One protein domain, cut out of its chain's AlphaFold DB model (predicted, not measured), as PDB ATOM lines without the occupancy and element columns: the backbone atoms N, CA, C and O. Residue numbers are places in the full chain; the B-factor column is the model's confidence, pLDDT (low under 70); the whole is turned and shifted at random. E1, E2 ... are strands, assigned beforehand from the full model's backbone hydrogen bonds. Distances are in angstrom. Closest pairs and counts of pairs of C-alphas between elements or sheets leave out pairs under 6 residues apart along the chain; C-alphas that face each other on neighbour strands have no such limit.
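What this domain is: This is residues 75 to 126 of the 326 residues of an uncharacterized protein of Oncopeltus fasciatus (UniProt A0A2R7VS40). With little regular structure, this is a small sheet of three strands side by side, E1, E2 and E3, from which a long unnamed stretch runs out, turns at residues 110 to 115, which stick out, and folds back along E3. The printed part has 52 residues, 16 of them in the three named strands, with no named helix; the class is all strand, the sheet antiparallel in the order E1, E2, E3. It is loose, with a radius of gyration of the C-alphas of 12.6 A, and spans 40 by 22 by 16 A.

Where its parts are: Find E2, residues 90 to 95, 16.5 A from first to last C-alpha, starting at C-alpha 90 (310.372, 222.303, 276.295). E1, residues 75 to 79, runs 12.5 A from C-alpha 75 (310.446, 231.760, 266.403). E3, residues 102 to 106, runs 13.3 A.

How they stand to each other: The strands form a meander, each the antiparallel neighbour of the one before. In hairpin E1 and E2, look for N 77 and O 92, within hydrogen-bond range at 3.0 A; in hairpin E2 and E3, N 93 and O 103, 2.9 A.

The domain as a whole: The C-alphas farthest apart, of Tyr 97 and Gln 113, are 39.9 A apart. The printed part has no cut, and both links are short. In the B-factor column, residues 86, 88 and 108 to 126 are under 70.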
ATOM      1  N   ASN A  75     311.717 232.383 266.065       92.62
ATOM      2  CA  ASN A  75     310.446 231.760 266.403       92.62
ATOM      3  C   ASN A  75     310.673 230.872 267.622       92.62
ATOM      4  O   ASN A  75     311.501 229.966 267.560       92.62
ATOM      5  N   VAL A  76     309.943 231.142 268.702       91.56
ATOM      6  CA  VAL A  76     309.968 230.327 269.916       91.56
ATOM      7  C   VAL A  76     308.619 229.641 270.049       91.56
ATOM      8  O   VAL A  76     307.590 230.317 270.055       91.56
ATOM      9  N   ASP A  77     308.621 228.316 270.139       92.81
ATOM     10  CA  ASP A  77     307.410 227.528 270.372       92.81
ATOM     11  C   ASP A  77     307.616 226.546 271.524       92.81
ATOM     12  O   ASP A  77     308.743 226.155 271.830       92.81
ATOM     13  N   TYR A  78     306.526 226.147 272.167       89.94
ATOM     14  CA  TYR A  78     306.552 225.177 273.250       89.94
ATOM     15  C   TYR A  78     306.249 223.785 272.714       89.94
ATOM     16  O   TYR A  78     305.160 223.510 272.208       89.94
ATOM     17  N   ALA A  79     307.194 222.869 272.899       86.88
ATOM     18  CA  ALA A  79     306.942 221.464 272.646       86.88
ATOM     19  C   ALA A  79     306.251 220.839 273.862       86.88
ATOM     20  O   ALA A  79     306.648 221.025 275.018       86.88
ATOM     21  N   ARG A  80     305.183 220.084 273.591       80.62
ATOM     22  CA  ARG A  80     304.535 219.257 274.611       80.62
ATOM     23  C   ARG A  80     305.479 218.132 275.053       80.62
ATOM     24  O   ARG A  80     306.357 217.750 274.279       80.62
ATOM     25  N   PRO A  81     305.275 217.568 276.257       83.12
ATOM     26  CA  PRO A  81     305.986 216.372 276.692       83.12
ATOM     27  C   PRO A  81     305.928 215.275 275.623       83.12
ATOM     28  O   PRO A  81     304.858 214.976 275.086       83.12
ATOM     29  N   TYR A  82     307.080 214.686 275.315       81.56
ATOM     30  CA  TYR A  82     307.216 213.604 274.345       81.56
ATOM     31  C   TYR A  82     307.480 212.288 275.088       81.56
ATOM     32  O   TYR A  82     308.279 212.258 276.018       81.56
ATOM     33  N   GLN A  83     306.773 211.218 274.705       83.44
ATOM     34  CA  GLN A  83     306.977 209.842 275.200       83.44
ATOM     35  C   GLN A  83     307.006 209.662 276.734       83.44
ATOM     36  O   GLN A  83     307.698 208.793 277.251       83.44
ATOM     37  N   GLY A  84     306.235 210.452 277.483       77.69
ATOM     38  CA  GLY A  84     306.155 210.296 278.941       77.69
ATOM     39  C   GLY A  84     307.347 210.873 279.714       77.69
ATOM     40  O   GLY A  84     307.391 210.741 280.933       77.69
ATOM     41  N   CYS A  85     308.277 211.570 279.051       76.75
ATOM     42  CA  CYS A  85     309.281 212.375 279.739       76.75
ATOM     43  C   CYS A  85     308.620 213.640 280.309       76.75
ATOM     44  O   CYS A  85     308.267 214.560 279.566       76.75
ATOM     45  N   TYR A  86     308.462 213.696 281.633       67.38
ATOM     46  CA  TYR A  86     307.877 214.824 282.368       67.38
ATOM     47  C   TYR A  86     308.855 215.999 282.519       67.38
ATOM     48  O   TYR A  86     309.115 216.477 283.618       67.38
ATOM     49  N   CYS A  87     309.394 216.504 281.412       71.06
ATOM     50  CA  CYS A  87     309.941 217.857 281.413       71.06
ATOM     51  C   CYS A  87     308.760 218.820 281.223       71.06
ATOM     52  O   CYS A  87     308.074 218.745 280.200       71.06
ATOM     53  N   PRO A  88     308.469 219.695 282.204       68.56
ATOM     54  CA  PRO A  88     307.205 220.423 282.247       68.56
ATOM     55  C   PRO A  88     307.032 221.396 281.077       68.56
ATOM     56  O   PRO A  88     305.894 221.648 280.681       68.56
ATOM     57  N   ARG A  89     308.127 221.924 280.504       76.56
ATOM     58  CA  ARG A  89     308.111 222.755 279.290       76.56
ATOM     59  C   ARG A  89     309.425 222.649 278.523       76.56
ATOM     60  O   ARG A  89     310.462 223.112 278.997       76.56
ATOM     61  N   TRP A  90     309.344 222.118 277.312       81.38
ATOM     62  CA  TRP A  90     310.372 222.303 276.295       81.38
ATOM     63  C   TRP A  90     310.032 223.538 275.478       81.38
ATOM     64  O   TRP A  90     308.862 223.750 275.147       81.38
ATOM     65  N   TYR A  91     311.037 224.330 275.132       85.69
ATOM     66  CA  TYR A  91     310.902 225.354 274.109       85.69
ATOM     67  C   TYR A  91     311.894 225.092 272.977       85.69
ATOM     68  O   TYR A  91     312.991 224.566 273.184       85.69
ATOM     69  N   ILE A  92     311.460 225.415 271.767       87.06
ATOM     70  CA  ILE A  92     312.236 225.298 270.542       87.06
ATOM     71  C   ILE A  92     312.433 226.711 270.023       87.06
ATOM     72  O   ILE A  92     311.456 227.385 269.702       87.06
ATOM     73  N   GLU A  93     313.682 227.143 269.919       89.69
ATOM     74  CA  GLU A  93     314.043 228.391 269.261       89.69
ATOM     75  C   GLU A  93     314.566 228.084 267.863       89.69
ATOM     76  O   GLU A  93     315.525 227.329 267.686       89.69
ATOM     77  N   ILE A  94     313.931 228.674 266.856       87.62
ATOM     78  CA  ILE A  94     314.315 228.527 265.456       87.62
ATOM     79  C   ILE A  94     314.692 229.901 264.924       87.62
ATOM     80  O   ILE A  94     313.862 230.814 264.854       87.62
ATOM     81  N   CYS A  95     315.944 230.043 264.498       87.12
ATOM     82  CA  CYS A  95     316.368 231.225 263.761       87.12
ATOM     83  C   CYS A  95     315.739 231.202 262.359       87.12
ATOM     84  O   CYS A  95     316.074 230.371 261.511       87.12
ATOM     85  N   VAL A  96     314.818 232.137 262.107       88.62
ATOM     86  CA  VAL A  96     314.020 232.176 260.867       88.62
ATOM     87  C   VAL A  96     314.884 232.500 259.645       88.62
ATOM     88  O   VAL A  96     314.529 232.137 258.528       88.62
ATOM     89  N   TYR A  97     316.019 233.173 259.850       89.81
ATOM     90  CA  TYR A  97     316.947 233.546 258.785       89.81
ATOM     91  C   TYR A  97     317.653 232.335 258.169       89.81
ATOM     92  O   TYR A  97     317.617 232.143 256.958       89.81
ATOM     93  N   CYS A  98     318.304 231.518 259.002       84.50
ATOM     94  CA  CYS A  98     319.120 230.406 258.519       84.50
ATOM     95  C   CYS A  98     318.318 229.113 258.331       84.50
ATOM     96  O   CYS A  98     318.806 228.196 257.678       84.50
ATOM     97  N   GLY A  99     317.118 229.006 258.919       73.31
ATOM     98  CA  GLY A  99     316.251 227.826 258.815       73.31
ATOM     99  C   GLY A  99     316.864 226.524 259.352       73.31
ATOM    100  O   GLY A  99     316.271 225.464 259.174       73.31
ATOM    101  N   GLY A 100     318.050 226.589 259.969       72.75
ATOM    102  CA  GLY A 100     318.853 225.424 260.350       72.75
ATOM    103  C   GLY A 100     319.426 225.468 261.765       72.75
ATOM    104  O   GLY A 100     319.795 224.420 262.276       72.75
ATOM    105  N   GLY A 101     319.461 226.635 262.417       73.12
ATOM    106  CA  GLY A 101     319.806 226.732 263.835       73.12
ATOM    107  C   GLY A 101     318.571 226.464 264.686       73.12
ATOM    108  O   GLY A 101     317.721 227.350 264.811       73.12
ATOM    109  N   MET A 102     318.458 225.246 265.218       74.50
ATOM    110  CA  MET A 102     317.437 224.878 266.197       74.50
ATOM    111  C   MET A 102     318.096 224.740 267.567       74.50
ATOM    112  O   MET A 102     318.986 223.908 267.745       74.50
ATOM    113  N   HIS A 103     317.645 225.540 268.528       78.38
ATOM    114  CA  HIS A 103     318.032 225.400 269.925       78.38
ATOM    115  C   HIS A 103     316.867 224.799 270.705       78.38
ATOM    116  O   HIS A 103     315.771 225.356 270.745       78.38
ATOM    117  N   LEU A 104     317.111 223.638 271.305       76.62
ATOM    118  CA  LEU A 104     316.206 223.018 272.263       76.62
ATOM    119  C   LEU A 104     316.627 223.443 273.664       76.62
ATOM    120  O   LEU A 104     317.766 223.209 274.069       76.62
ATOM    121  N   GLY A 105     315.702 224.063 274.387       75.62
ATOM    122  CA  GLY A 105     315.889 224.424 275.782       75.62
ATOM    123  C   GLY A 105     314.811 223.806 276.666       75.62
ATOM    124  O   GLY A 105     313.647 223.679 276.277       75.62
ATOM    125  N   CYS A 106     315.196 223.437 277.885       74.56
ATOM    126  CA  CYS A 106     314.259 223.128 278.958       74.56
ATOM    127  C   CYS A 106     314.247 224.316 279.920       74.56
ATOM    128  O   CYS A 106     315.304 224.739 280.392       74.56
ATOM    129  N   MET A 107     313.070 224.865 280.226       71.69
ATOM    130  CA  MET A 107     312.978 225.813 281.337       71.69
ATOM    131  C   MET A 107     312.963 225.025 282.650       71.69
ATOM    132  O   MET A 107     312.104 224.150 282.804       71.69
ATOM    133  N   PRO A 108     313.870 225.314 283.602       63.84
ATOM    134  CA  PRO A 108     313.756 224.747 284.933       63.84
ATOM    135  C   PRO A 108     312.466 225.270 285.565       63.84
ATOM    136  O   PRO A 108     312.168 226.466 285.520       63.84
ATOM    137  N   TYR A 109     311.677 224.366 286.134       62.38
ATOM    138  CA  TYR A 109     310.569 224.776 286.982       62.38
ATOM    139  C   TYR A 109     311.176 225.397 288.246       62.38
ATOM    140  O   TYR A 109     312.096 224.795 288.807       62.38
ATOM    141  N   PRO A 110     310.713 226.566 288.720       58.59
ATOM    142  CA  PRO A 110     311.069 227.007 290.055       58.59
ATOM    143  C   PRO A 110     310.425 226.021 291.032       58.59
ATOM    144  O   PRO A 110     309.235 226.108 291.334       58.59
ATOM    145  N   LEU A 111     311.192 225.026 291.470       55.12
ATOM    146  CA  LEU A 111     310.819 224.234 292.628       55.12
ATOM    147  C   LEU A 111     310.829 225.178 293.828       55.12
ATOM    148  O   LEU A 111     311.701 226.038 293.957       55.12
ATOM    149  N   SER A 112     309.846 225.031 294.705       56.06
ATOM    150  CA  SER A 112     309.620 225.887 295.872       56.06
ATOM    151  C   SER A 112     310.752 225.872 296.914       56.06
ATOM    152  O   SER A 112     310.586 226.445 297.985       56.06
ATOM    153  N   GLN A 113     311.897 225.243 296.630       54.09
ATOM    154  CA  GLN A 113     313.025 225.086 297.549       54.09
ATOM    155  C   GLN A 113     314.399 225.163 296.854       54.09
ATOM    156  O   GLN A 113     315.279 224.360 297.119       54.09
ATOM    157  N   GLY A 114     314.618 226.139 295.966       52.97
ATOM    158  CA  GLY A 114     315.978 226.592 295.619       52.97
ATOM    159  C   GLY A 114     316.873 225.637 294.813       52.97
ATOM    160  O   GLY A 114     317.977 226.034 294.446       52.97
ATOM    161  N   GLU A 115     316.421 224.430 294.476       50.06
ATOM    162  CA  GLU A 115     317.184 223.495 293.650       50.06
ATOM    163  C   GLU A 115     316.818 223.637 292.169       50.06
ATOM    164  O   GLU A 115     315.722 223.293 291.717       50.06
ATOM    165  N   LEU A 116     317.758 224.181 291.391       47.69
ATOM    166  CA  LEU A 116     317.670 224.233 289.937       47.69
ATOM    167  C   LEU A 116     318.105 222.873 289.373       47.69
ATOM    168  O   LEU A 116     319.296 222.563 289.347       47.69
ATOM    169  N   TYR A 117     317.166 222.075 288.865       51.47
ATOM    170  CA  TYR A 117     317.534 220.914 288.053       51.47
ATOM    171  C   TYR A 117     318.096 221.405 286.717       51.47
ATOM    172  O   TYR A 117     317.369 221.896 285.849       51.47
ATOM    173  N   LYS A 118     319.413 221.279 286.548       48.25
ATOM    174  CA  LYS A 118     320.077 221.507 285.267       48.25
ATOM    175  C   LYS A 118     319.836 220.284 284.383       48.25
ATOM    176  O   LYS A 118     320.526 219.277 284.495       48.25
ATOM    177  N   CYS A 119     318.833 220.358 283.513       50.41
ATOM    178  CA  CYS A 119     318.684 219.386 282.437       50.41
ATOM    179  C   CYS A 119     319.764 219.691 281.387       50.41
ATOM    180  O   CYS A 119     319.641 220.659 280.642       50.41
ATOM    181  N   GLU A 120     320.849 218.914 281.350       50.97
ATOM    182  CA  GLU A 120     321.957 219.119 280.397       50.97
ATOM    183  C   GLU A 120     321.651 218.621 278.973       50.97
ATOM    184  O   GLU A 120     322.557 218.426 278.165       50.97
ATOM    185  N   LEU A 121     320.373 218.470 278.612       52.22
ATOM    186  CA  LEU A 121     319.965 218.131 277.250       52.22
ATOM    187  C   LEU A 121     319.937 219.387 276.356       52.22
ATOM    188  O   LEU A 121     318.889 219.829 275.890       52.22
ATOM    189  N   CYS A 122     321.104 219.981 276.113       45.59
ATOM    190  CA  CYS A 122     321.280 221.014 275.093       45.59
ATOM    191  C   CYS A 122     321.744 220.355 273.793       45.59
ATOM    192  O   CYS A 122     322.942 220.191 273.565       45.59
ATOM    193  N   VAL A 123     320.807 219.984 272.919       50.91
ATOM    194  CA  VAL A 123     321.158 219.548 271.561       50.91
ATOM    195  C   VAL A 123     321.416 220.799 270.723       50.91
ATOM    196  O   VAL A 123     320.478 221.463 270.284       50.91
ATOM    197  N   LYS A 124     322.690 221.146 270.518       48.72
ATOM    198  CA  LYS A 124     323.081 222.050 269.432       48.72
ATOM    199  C   LYS A 124     323.147 221.233 268.150       48.72
ATOM    200  O   LYS A 124     323.983 220.343 268.029       48.72
ATOM    201  N   VAL A 125     322.250 221.514 267.212       48.78
ATOM    202  CA  VAL A 125     322.370 220.999 265.846       48.78
ATOM    203  C   VAL A 125     323.167 222.029 265.055       48.78
ATOM    204  O   VAL A 125     322.593 222.912 264.420       48.78
ATOM    205  N   ASP A 126     324.493 221.955 265.144       42.41
ATOM    206  CA  ASP A 126     325.362 222.756 264.288       42.41
ATOM    207  C   ASP A 126     325.374 222.118 262.897       42.41
ATOM    208  O   ASP A 126     325.827 220.991 262.694       42.41
TER     209      ASP A 126